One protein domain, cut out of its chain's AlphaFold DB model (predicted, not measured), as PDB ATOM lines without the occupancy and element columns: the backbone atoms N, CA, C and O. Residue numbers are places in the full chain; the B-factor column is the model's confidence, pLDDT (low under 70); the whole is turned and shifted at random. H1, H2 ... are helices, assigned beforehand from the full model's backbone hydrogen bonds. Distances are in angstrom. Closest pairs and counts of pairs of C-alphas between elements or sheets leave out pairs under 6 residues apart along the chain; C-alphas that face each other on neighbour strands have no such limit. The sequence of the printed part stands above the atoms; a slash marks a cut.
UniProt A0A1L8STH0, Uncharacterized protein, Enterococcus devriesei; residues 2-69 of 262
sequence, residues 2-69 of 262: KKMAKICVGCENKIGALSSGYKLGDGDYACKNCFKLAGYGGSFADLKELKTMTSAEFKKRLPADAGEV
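What this domain is: This is residues 2 to 69 of the 262 residues of an uncharacterized protein of Enterococcus devriesei (UniProt A0A1L8STH0). With little regular structure, this is a body of loops: two looped turns, each drawn together by a short antiparallel pairing, with three short helices, H1, H2 and H3, placed round the second turn, residues 22 to 30. The printed part has 68 residues, 19 of them in named helices, in the order H1, H2, H3; the class is all helix, with no named strand. It is compact, with a radius of gyration of the C-alphas of 11.2 A, and spans 32 by 26 by 19 A.

Where its parts are: H2, residues 44 to 50, is 10.0 A long and begins at C-alpha 44 (17.549, 40.712, 3.257). H1 holds residues 32 to 37 and H3 residues 55 to 60, each 8.7 A long; H3 ends at C-alpha 60 (35.700, 32.148, -4.333).

How they stand to each other: H2 and H3 are only just apart, their closest C-alphas 8.2 A from each other. H1 is apart from both. In H1, H2 and H3 every O i to N i+4 pair is within hydrogen-bond range. Residues 6 to 7 pair with 14 to 15, and 22 to 23 with 29 to 30, both antiparallel.

The domain as a whole: The C-alphas farthest apart, of Lys 2 and Ala 64, are 33.2 A apart. The printed part has no cut. The link from H2 to H3 is tight and that from H1 to H2 short. Residues 2 to 4, 17 to 20 and 64 to 69 have pLDDT under 70.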
ATOM      1  N   LYS A   2      10.349  21.018 -21.183       46.34
ATOM      2  CA  LYS A   2      11.081  20.398 -20.061       46.34
ATOM      3  C   LYS A   2      11.719  21.525 -19.238       46.34
ATOM      4  O   LYS A   2      12.593  22.213 -19.754       46.34
ATOM      5  N   LYS A   3      11.285  21.742 -17.988       57.97
ATOM      6  CA  LYS A   3      12.035  22.591 -17.046       57.97
ATOM      7  C   LYS A   3      13.410  21.948 -16.879       57.97
ATOM      8  O   LYS A   3      13.499  20.840 -16.350       57.97
ATOM      9  N   MET A   4      14.453  22.604 -17.381       65.06
ATOM     10  CA  MET A   4      15.819  22.160 -17.131       65.06
ATOM     11  C   MET A   4      16.064  22.148 -15.622       65.06
ATOM     12  O   MET A   4      15.572  23.004 -14.881       65.06
ATOM     13  N   ALA A   5      16.761  21.115 -15.165       73.25
ATOM     14  CA  ALA A   5      17.135  20.985 -13.772       73.25
ATOM     15  C   ALA A   5      18.070  22.138 -13.393       73.25
ATOM     16  O   ALA A   5      19.050  22.381 -14.090       73.25
ATOM     17  N   LYS A   6      17.779  22.836 -12.293       87.31
ATOM     18  CA  LYS A   6      18.714  23.816 -11.733       87.31
ATOM     19  C   LYS A   6      19.902  23.058 -11.142       87.31
ATOM     20  O   LYS A   6      19.686  22.106 -10.395       87.31
ATOM     21  N   ILE A   7      21.121  23.471 -11.458       87.06
ATOM     22  CA  ILE A   7      22.354  22.902 -10.904       87.06
ATOM     23  C   ILE A   7      22.995  23.957 -10.002       87.06
ATOM     24  O   ILE A   7      22.938  25.147 -10.300       87.06
ATOM     25  N   CYS A   8      23.529  23.525  -8.861       88.81
ATOM     26  CA  CYS A   8      24.264  24.394  -7.956       88.81
ATOM     27  C   CYS A   8      25.625  24.749  -8.556       88.81
ATOM     28  O   CYS A   8      26.398  23.846  -8.850       88.81
ATOM     29  N   VAL A   9      25.975  26.030  -8.636       89.12
ATOM     30  CA  VAL A   9      27.314  26.434  -9.092       89.12
ATOM     31  C   VAL A   9      28.422  26.081  -8.109       89.12
ATOM     32  O   VAL A   9      29.565  25.967  -8.519       89.12
ATOM     33  N   GLY A  10      28.112  25.921  -6.821       84.69
ATOM     34  CA  GLY A  10      29.119  25.636  -5.799       84.69
ATOM     35  C   GLY A  10      29.529  24.169  -5.716       84.69
ATOM     36  O   GLY A  10      30.709  23.876  -5.605       84.69
ATOM     37  N   CYS A  11      28.552  23.260  -5.773       82.25
ATOM     38  CA  CYS A  11      28.770  21.825  -5.565       82.25
ATOM     39  C   CYS A  11      28.297  20.949  -6.728       82.25
ATOM     40  O   CYS A  11      28.164  19.745  -6.555       82.25
ATOM     41  N   GLU A  12      27.895  21.559  -7.847       84.56
ATOM     42  CA  GLU A  12      27.457  20.904  -9.097       84.56
ATOM     43  C   GLU A  12      26.280  19.918  -8.954       84.56
ATOM     44  O   GLU A  12      25.829  19.282  -9.906       84.56
ATOM     45  N   ASN A  13      25.682  19.863  -7.767       82.00
ATOM     46  CA  ASN A  13      24.536  19.027  -7.475       82.00
ATOM     47  C   ASN A  13      23.243  19.637  -8.016       82.00
ATOM     48  O   ASN A  13      23.009  20.850  -7.976       82.00
ATOM     49  N   LYS A  14      22.335  18.759  -8.441       85.75
ATOM     50  CA  LYS A  14      20.991  19.138  -8.874       85.75
ATOM     51  C   LYS A  14      20.180  19.713  -7.708       85.75
ATOM     52  O   LYS A  14      19.983  19.065  -6.682       85.75
ATOM     53  N   ILE A  15      19.636  20.908  -7.896       84.88
ATOM     54  CA  ILE A  15      18.687  21.537  -6.980       84.88
ATOM     55  C   ILE A  15      17.304  20.940  -7.265       84.88
ATOM     56  O   ILE A  15      16.805  20.975  -8.394       84.88
ATOM     57  N   GLY A  16      16.713  20.327  -6.238       75.00
ATOM     58  CA  GLY A  16      15.423  19.649  -6.321       75.00
ATOM     59  C   GLY A  16      14.298  20.562  -6.816       75.00
ATOM     60  O   GLY A  16      14.291  21.763  -6.571       75.00
ATOM     61  N   ALA A  17      13.302  19.984  -7.492       67.69
ATOM     62  CA  ALA A  17      12.187  20.743  -8.070       67.69
ATOM     63  C   ALA A  17      11.343  21.504  -7.024       67.69
ATOM     64  O   ALA A  17      10.691  22.487  -7.370       67.69
ATOM     65  N   LEU A  18      11.379  21.049  -5.766       61.09
ATOM     66  CA  LEU A  18      10.680  21.633  -4.617       61.09
ATOM     67  C   LEU A  18      11.586  22.512  -3.735       61.09
ATOM     68  O   LEU A  18      11.081  23.183  -2.840       61.09
ATOM     69  N   SER A  19      12.907  22.523  -3.957       62.41
ATOM     70  CA  SER A  19      13.832  23.368  -3.200       62.41
ATOM     71  C   SER A  19      14.175  24.637  -3.979       62.41
ATOM     72  O   SER A  19      14.628  24.609  -5.126       62.41
ATOM     73  N   SER A  20      13.959  25.793  -3.354       68.75
ATOM     74  CA  SER A  20      14.370  27.082  -3.902       68.75
ATOM     75  C   SER A  20      15.879  27.256  -3.724       68.75
ATOM     76  O   SER A  20      16.371  27.565  -2.643       68.75
ATOM     77  N   GLY A  21      16.633  27.033  -4.799       85.25
ATOM     78  CA  GLY A  21      18.001  27.544  -4.899       85.25
ATOM     79  C   GLY A  21      18.022  29.075  -4.863       85.25
ATOM     80  O   GLY A  21      17.051  29.724  -5.265       85.25
ATOM     81  N   TYR A  22      19.138  29.645  -4.424       90.62
ATOM     82  CA  TYR A  22      19.377  31.084  -4.393       90.62
ATOM     83  C   TYR A  22      19.924  31.529  -5.745       90.62
ATOM     84  O   TYR A  22      20.931  30.994  -6.198       90.62
ATOM     85  N   LYS A  23      19.231  32.456  -6.409       91.62
ATOM     86  CA  LYS A  23      19.613  32.946  -7.738       91.62
ATOM     87  C   LYS A  23      20.697  34.025  -7.619       91.62
ATOM     88  O   LYS A  23      20.514  34.962  -6.843       91.62
ATOM     89  N   LEU A  24      21.763  33.885  -8.398       91.94
ATOM     90  CA  LEU A  24      22.884  34.821  -8.520       91.94
ATOM     91  C   LEU A  24      22.595  35.905  -9.573       91.94
ATOM     92  O   LEU A  24      21.613  35.813 -10.322       91.94
ATOM     93  N   GLY A  25      23.432  36.944  -9.625       90.94
ATOM     94  CA  GLY A  25      23.265  38.078 -10.541       90.94
ATOM     95  C   GLY A  25      23.404  37.717 -12.021       90.94
ATOM     96  O   GLY A  25      22.706  38.280 -12.861       90.94
ATOM     97  N   ASP A  26      24.222  36.715 -12.333       91.44
ATOM     98  CA  ASP A  26      24.407  36.150 -13.678       91.44
ATOM     99  C   ASP A  26      23.333  35.115 -14.067       91.44
ATOM    100  O   ASP A  26      23.313  34.613 -15.189       91.44
ATOM    101  N   GLY A  27      22.377  34.842 -13.175       88.38
ATOM    102  CA  GLY A  27      21.230  33.978 -13.443       88.38
ATOM    103  C   GLY A  27      21.392  32.525 -13.005       88.38
ATOM    104  O   GLY A  27      20.395  31.791 -13.014       88.38
ATOM    105  N   ASP A  28      22.589  32.155 -12.563       92.00
ATOM    106  CA  ASP A  28      22.916  30.853 -11.999       92.00
ATOM    107  C   ASP A  28      22.341  30.662 -10.587       92.00
ATOM    108  O   ASP A  28      21.704  31.553 -10.014       92.00
ATOM    109  N   TYR A  29      22.505  29.461 -10.024       92.00
ATOM    110  CA  TYR A  29      21.917  29.105  -8.733       92.00
ATOM    111  C   TYR A  29      22.921  28.497  -7.759       92.00
ATOM    112  O   TYR A  29      23.691  27.612  -8.111       92.00
ATOM    113  N   ALA A  30      22.812  28.877  -6.488       89.94
ATOM    114  CA  ALA A  30      23.444  28.202  -5.362       89.94
ATOM    115  C   ALA A  30      22.415  27.378  -4.568       89.94
ATOM    116  O   ALA A  30      21.287  27.818  -4.322       89.94
ATOM    117  N   CYS A  31      22.781  26.171  -4.136       89.19
ATOM    118  CA  CYS A  31      21.965  25.394  -3.205       89.19
ATOM    119  C   CYS A  31      22.068  25.974  -1.784       89.19
ATOM    120  O   CYS A  31      22.992  26.722  -1.464       89.19
ATOM    121  N   LYS A  32      21.144  25.590  -0.898       87.19
ATOM    122  CA  LYS A  32      21.115  26.070   0.493       87.19
ATOM    123  C   LYS A  32      22.384  25.758   1.287       87.19
ATOM    124  O   LYS A  32      22.750  26.540   2.159       87.19
ATOM    125  N   ASN A  33      23.058  24.653   0.979       82.31
ATOM    126  CA  ASN A  33      24.288  24.276   1.671       82.31
ATOM    127  C   ASN A  33      25.450  25.169   1.236       82.31
ATOM    128  O   ASN A  33      26.058  25.802   2.088       82.31
ATOM    129  N   CYS A  34      25.696  25.307  -0.073       85.12
ATOM    130  CA  CYS A  34      26.724  26.217  -0.588       85.12
ATOM    131  C   CYS A  34      26.459  27.667  -0.177       85.12
ATOM    132  O   CYS A  34      27.390  28.391   0.135       85.12
ATOM    133  N   PHE A  35      25.193  28.088  -0.127       87.19
ATOM    134  CA  PHE A  35      24.819  29.412   0.367       87.19
ATOM    135  C   PHE A  35      25.301  29.649   1.806       87.19
ATOM    136  O   PHE A  35      25.943  30.657   2.080       87.19
ATOM    137  N   LYS A  36      25.055  28.695   2.713       84.56
ATOM    138  CA  LYS A  36      25.535  28.781   4.099       84.56
ATOM    139  C   LYS A  36      27.057  28.669   4.203       84.56
ATOM    140  O   LYS A  36      27.656  29.411   4.969       84.56
ATOM    141  N   LEU A  37      27.673  27.769   3.432       81.62
ATOM    142  CA  LEU A  37      29.131  27.589   3.398       81.62
ATOM    143  C   LEU A  37      29.859  28.845   2.912       81.62
ATOM    144  O   LEU A  37      30.939  29.140   3.401       81.62
ATOM    145  N   ALA A  38      29.247  29.609   2.004       82.81
ATOM    146  CA  ALA A  38      29.753  30.902   1.548       82.81
ATOM    147  C   ALA A  38      29.531  32.050   2.560       82.81
ATOM    148  O   ALA A  38      29.775  33.208   2.227       82.81
ATOM    149  N   GLY A  39      29.048  31.745   3.773       80.25
ATOM    150  CA  GLY A  39      28.900  32.698   4.875       80.25
ATOM    151  C   GLY A  39      27.564  33.443   4.933       80.25
ATOM    152  O   GLY A  39      27.438  34.377   5.719       80.25
ATOM    153  N   TYR A  40      26.558  33.058   4.141       84.56
ATOM    154  CA  TYR A  40      25.270  33.760   4.118       84.56
ATOM    155  C   TYR A  40      24.244  33.155   5.092       84.56
ATOM    156  O   TYR A  40      24.011  31.942   5.123       84.56
ATOM    157  N   GLY A  41      23.571  34.020   5.856       76.69
ATOM    158  CA  GLY A  41      22.555  33.660   6.852       76.69
ATOM    159  C   GLY A  41      21.116  33.661   6.320       76.69
ATOM    160  O   GLY A  41      20.232  33.061   6.929       76.69
ATOM    161  N   GLY A  42      20.875  34.283   5.164       79.75
ATOM    162  CA  GLY A  42      19.553  34.414   4.543       79.75
ATOM    163  C   GLY A  42      18.866  35.749   4.826       79.75
ATOM    164  O   GLY A  42      17.660  35.863   4.602       79.75
ATOM    165  N   SER A  43      19.610  36.743   5.319       84.56
ATOM    166  CA  SER A  43      19.087  38.081   5.588       84.56
ATOM    167  C   SER A  43      18.671  38.800   4.294       84.56
ATOM    168  O   SER A  43      19.071  38.429   3.187       84.56
ATOM    169  N   PHE A  44      17.879  39.870   4.412       85.56
ATOM    170  CA  PHE A  44      17.549  40.712   3.257       85.56
ATOM    171  C   PHE A  44      18.805  41.307   2.594       85.56
ATOM    172  O   PHE A  44      18.847  41.433   1.368       85.56
ATOM    173  N   ALA A  45      19.834  41.635   3.385       83.88
ATOM    174  CA  ALA A  45      21.110  42.133   2.877       83.88
ATOM    175  C   ALA A  45      21.845  41.051   2.073       83.88
ATOM    176  O   ALA A  45      22.244  41.312   0.940       83.88
ATOM    177  N   ASP A  46      21.897  39.822   2.593       84.50
ATOM    178  CA  ASP A  46      22.527  38.674   1.929       84.50
ATOM    179  C   ASP A  46      21.875  38.417   0.564       84.50
ATOM    180  O   ASP A  46      22.543  38.263  -0.455       84.50
ATOM    181  N   LEU A  47      20.538  38.424   0.513       85.81
ATOM    182  CA  LEU A  47      19.791  38.219  -0.731       85.81
ATOM    183  C   LEU A  47      20.012  39.344  -1.747       85.81
ATOM    184  O   LEU A  47      19.940  39.099  -2.954       85.81
ATOM    185  N   LYS A  48      20.242  40.576  -1.281       89.44
ATOM    186  CA  LYS A  48      20.546  41.723  -2.141       89.44
ATOM    187  C   LYS A  48      21.956  41.611  -2.722       89.44
ATOM    188  O   LYS A  48      22.114  41.822  -3.919       89.44
ATOM    189  N   GLU A  49      22.933  41.222  -1.905       89.06
ATOM    190  CA  GLU A  49      24.321  40.987  -2.319       89.06
ATOM    191  C   GLU A  49      24.430  39.830  -3.326       89.06
ATOM    192  O   GLU A  49      25.069  39.965  -4.372       89.06
ATOM    193  N   LEU A  50      23.722  38.720  -3.089       88.50
ATOM    194  CA  LEU A  50      23.707  37.584  -4.018       88.50
ATOM    195  C   LEU A  50      23.165  37.930  -5.402       88.50
ATOM    196  O   LEU A  50      23.649  37.396  -6.397       88.50
ATOM    197  N   LYS A  51      22.187  38.837  -5.487       88.12
ATOM    198  CA  LYS A  51      21.629  39.288  -6.771       88.12
ATOM    199  C   LYS A  51      22.589  40.152  -7.585       88.12
ATOM    200  O   LYS A  51      22.316  40.379  -8.759       88.12
ATOM    201  N   THR A  52      23.667  40.649  -6.986       91.19
ATOM    202  CA  THR A  52      24.694  41.444  -7.676       91.19
ATOM    203  C   THR A  52      25.980  40.666  -7.939       91.19
ATOM    204  O   THR A  52      26.819  41.133  -8.696       91.19
ATOM    205  N   MET A  53      26.131  39.490  -7.332       88.69
ATOM    206  CA  MET A  53      27.335  38.664  -7.400       88.69
ATOM    207  C   MET A  53      27.282  37.671  -8.566       88.69
ATOM    208  O   MET A  53      26.226  37.109  -8.873       88.69
ATOM    209  N   THR A  54      28.437  37.413  -9.176       94.25
ATOM    210  CA  THR A  54      28.623  36.381 -10.207       94.25
ATOM    211  C   THR A  54      28.926  35.008  -9.605       94.25
ATOM    212  O   THR A  54      29.412  34.877  -8.480       94.25
ATOM    213  N   SER A  55      28.727  33.948 -10.380       89.81
ATOM    214  CA  SER A  55      29.065  32.578  -9.987       89.81
ATOM    215  C   SER A  55      30.552  32.386  -9.714       89.81
ATOM    216  O   SER A  55      30.919  31.624  -8.820       89.81
ATOM    217  N   ALA A  56      31.421  33.096 -10.437       87.06
ATOM    218  CA  ALA A  56      32.862  33.064 -10.207       87.06
ATOM    219  C   ALA A  56      33.238  33.670  -8.844       87.06
ATOM    220  O   ALA A  56      34.075  33.120  -8.132       87.06
ATOM    221  N   GLU A  57      32.607  34.777  -8.457       86.62
ATOM    222  CA  GLU A  57      32.809  35.410  -7.148       86.62
ATOM    223  C   GLU A  57      32.211  34.575  -6.015       86.62
ATOM    224  O   GLU A  57      32.842  34.416  -4.973       86.62
ATOM    225  N   PHE A  58      31.041  33.973  -6.239       89.19
ATOM    226  CA  PHE A  58      30.427  33.066  -5.275       89.19
ATOM    227  C   PHE A  58      31.315  31.849  -4.997       89.19
ATOM    228  O   PHE A  58      31.538  31.507  -3.837       89.19
ATOM    229  N   LYS A  59      31.885  31.234  -6.044       85.75
ATOM    230  CA  LYS A  59      32.822  30.106  -5.911       85.75
ATOM    231  C   LYS A  59      34.050  30.455  -5.070       85.75
ATOM    232  O   LYS A  59      34.496  29.617  -4.300       85.75
ATOM    233  N   LYS A  60      34.560  31.690  -5.152       86.44
ATOM    234  CA  LYS A  60      35.700  32.148  -4.333       86.44
ATOM    235  C   LYS A  60      35.386  32.253  -2.837       86.44
ATOM    236  O   LYS A  60      36.316  32.266  -2.041       86.44
ATOM    237  N   ARG A  61      34.108  32.365  -2.455       83.19
ATOM    238  CA  ARG A  61      33.679  32.385  -1.044       83.19
ATOM    239  C   ARG A  61      33.453  30.995  -0.463       83.19
ATOM    240  O   ARG A  61      33.241  30.872   0.738       83.19
ATOM    241  N   LEU A  62      33.447  29.967  -1.302       77.62
ATOM    242  CA  LEU A  62      33.313  28.597  -0.846       77.62
ATOM    243  C   LEU A  62      34.669  28.065  -0.371       77.62
ATOM    244  O   LEU A  62      35.702  28.450  -0.923       77.62
ATOM    245  N   PRO A  63      34.682  27.164   0.624       72.06
ATOM    246  CA  PRO A  63      35.898  26.443   0.968       72.06
ATOM    247  C   PRO A  63      36.361  25.599  -0.236       72.06
ATOM    248  O   PRO A  63      35.553  25.225  -1.093       72.06
ATOM    249  N   ALA A  64      37.671  25.344  -0.331       64.50
ATOM    250  CA  ALA A  64      38.319  24.751  -1.511       64.50
ATOM    251  C   ALA A  64      37.777  23.356  -1.909       64.50
ATOM    252  O   ALA A  64      37.990  22.909  -3.031       64.50
ATOM    253  N   ASP A  65      37.049  22.702  -1.009       57.44
ATOM    254  CA  ASP A  65      36.461  21.364  -1.097       57.44
ATOM    255  C   ASP A  65      34.934  21.363  -1.340       57.44
ATOM    256  O   ASP A  65      34.302  20.306  -1.395       57.44
ATOM    257  N   ALA A  66      34.307  22.528  -1.541       55.03
ATOM    258  CA  ALA A  66      32.850  22.642  -1.690       55.03
ATOM    259  C   ALA A  66      32.259  21.894  -2.903       55.03
ATOM    260  O   ALA A  66      31.042  21.677  -2.955       55.03
ATOM    261  N   GLY A  67      33.105  21.503  -3.862       53.84
ATOM    262  CA  GLY A  67      32.745  20.722  -5.043       53.84
ATOM    263  C   GLY A  67      32.450  19.243  -4.767       53.84
ATOM    264  O   GLY A  67      31.680  18.645  -5.513       53.84
ATOM    265  N   GLU A  68      32.997  18.653  -3.700       55.00
ATOM    266  CA  GLU A  68      33.048  17.186  -3.574       55.00
ATOM    267  C   GLU A  68      32.131  16.570  -2.525       55.00
ATOM    268  O   GLU A  68      31.961  15.352  -2.521       55.00
ATOM    269  N   VAL A  69      31.486  17.349  -1.653       49.31
ATOM    270  CA  VAL A  69      30.790  16.720  -0.529       49.31
ATOM    271  C   VAL A  69      29.357  17.196  -0.363       49.31
ATOM    272  O   VAL A  69      29.031  18.209   0.255       49.31
TER     273      VAL A  69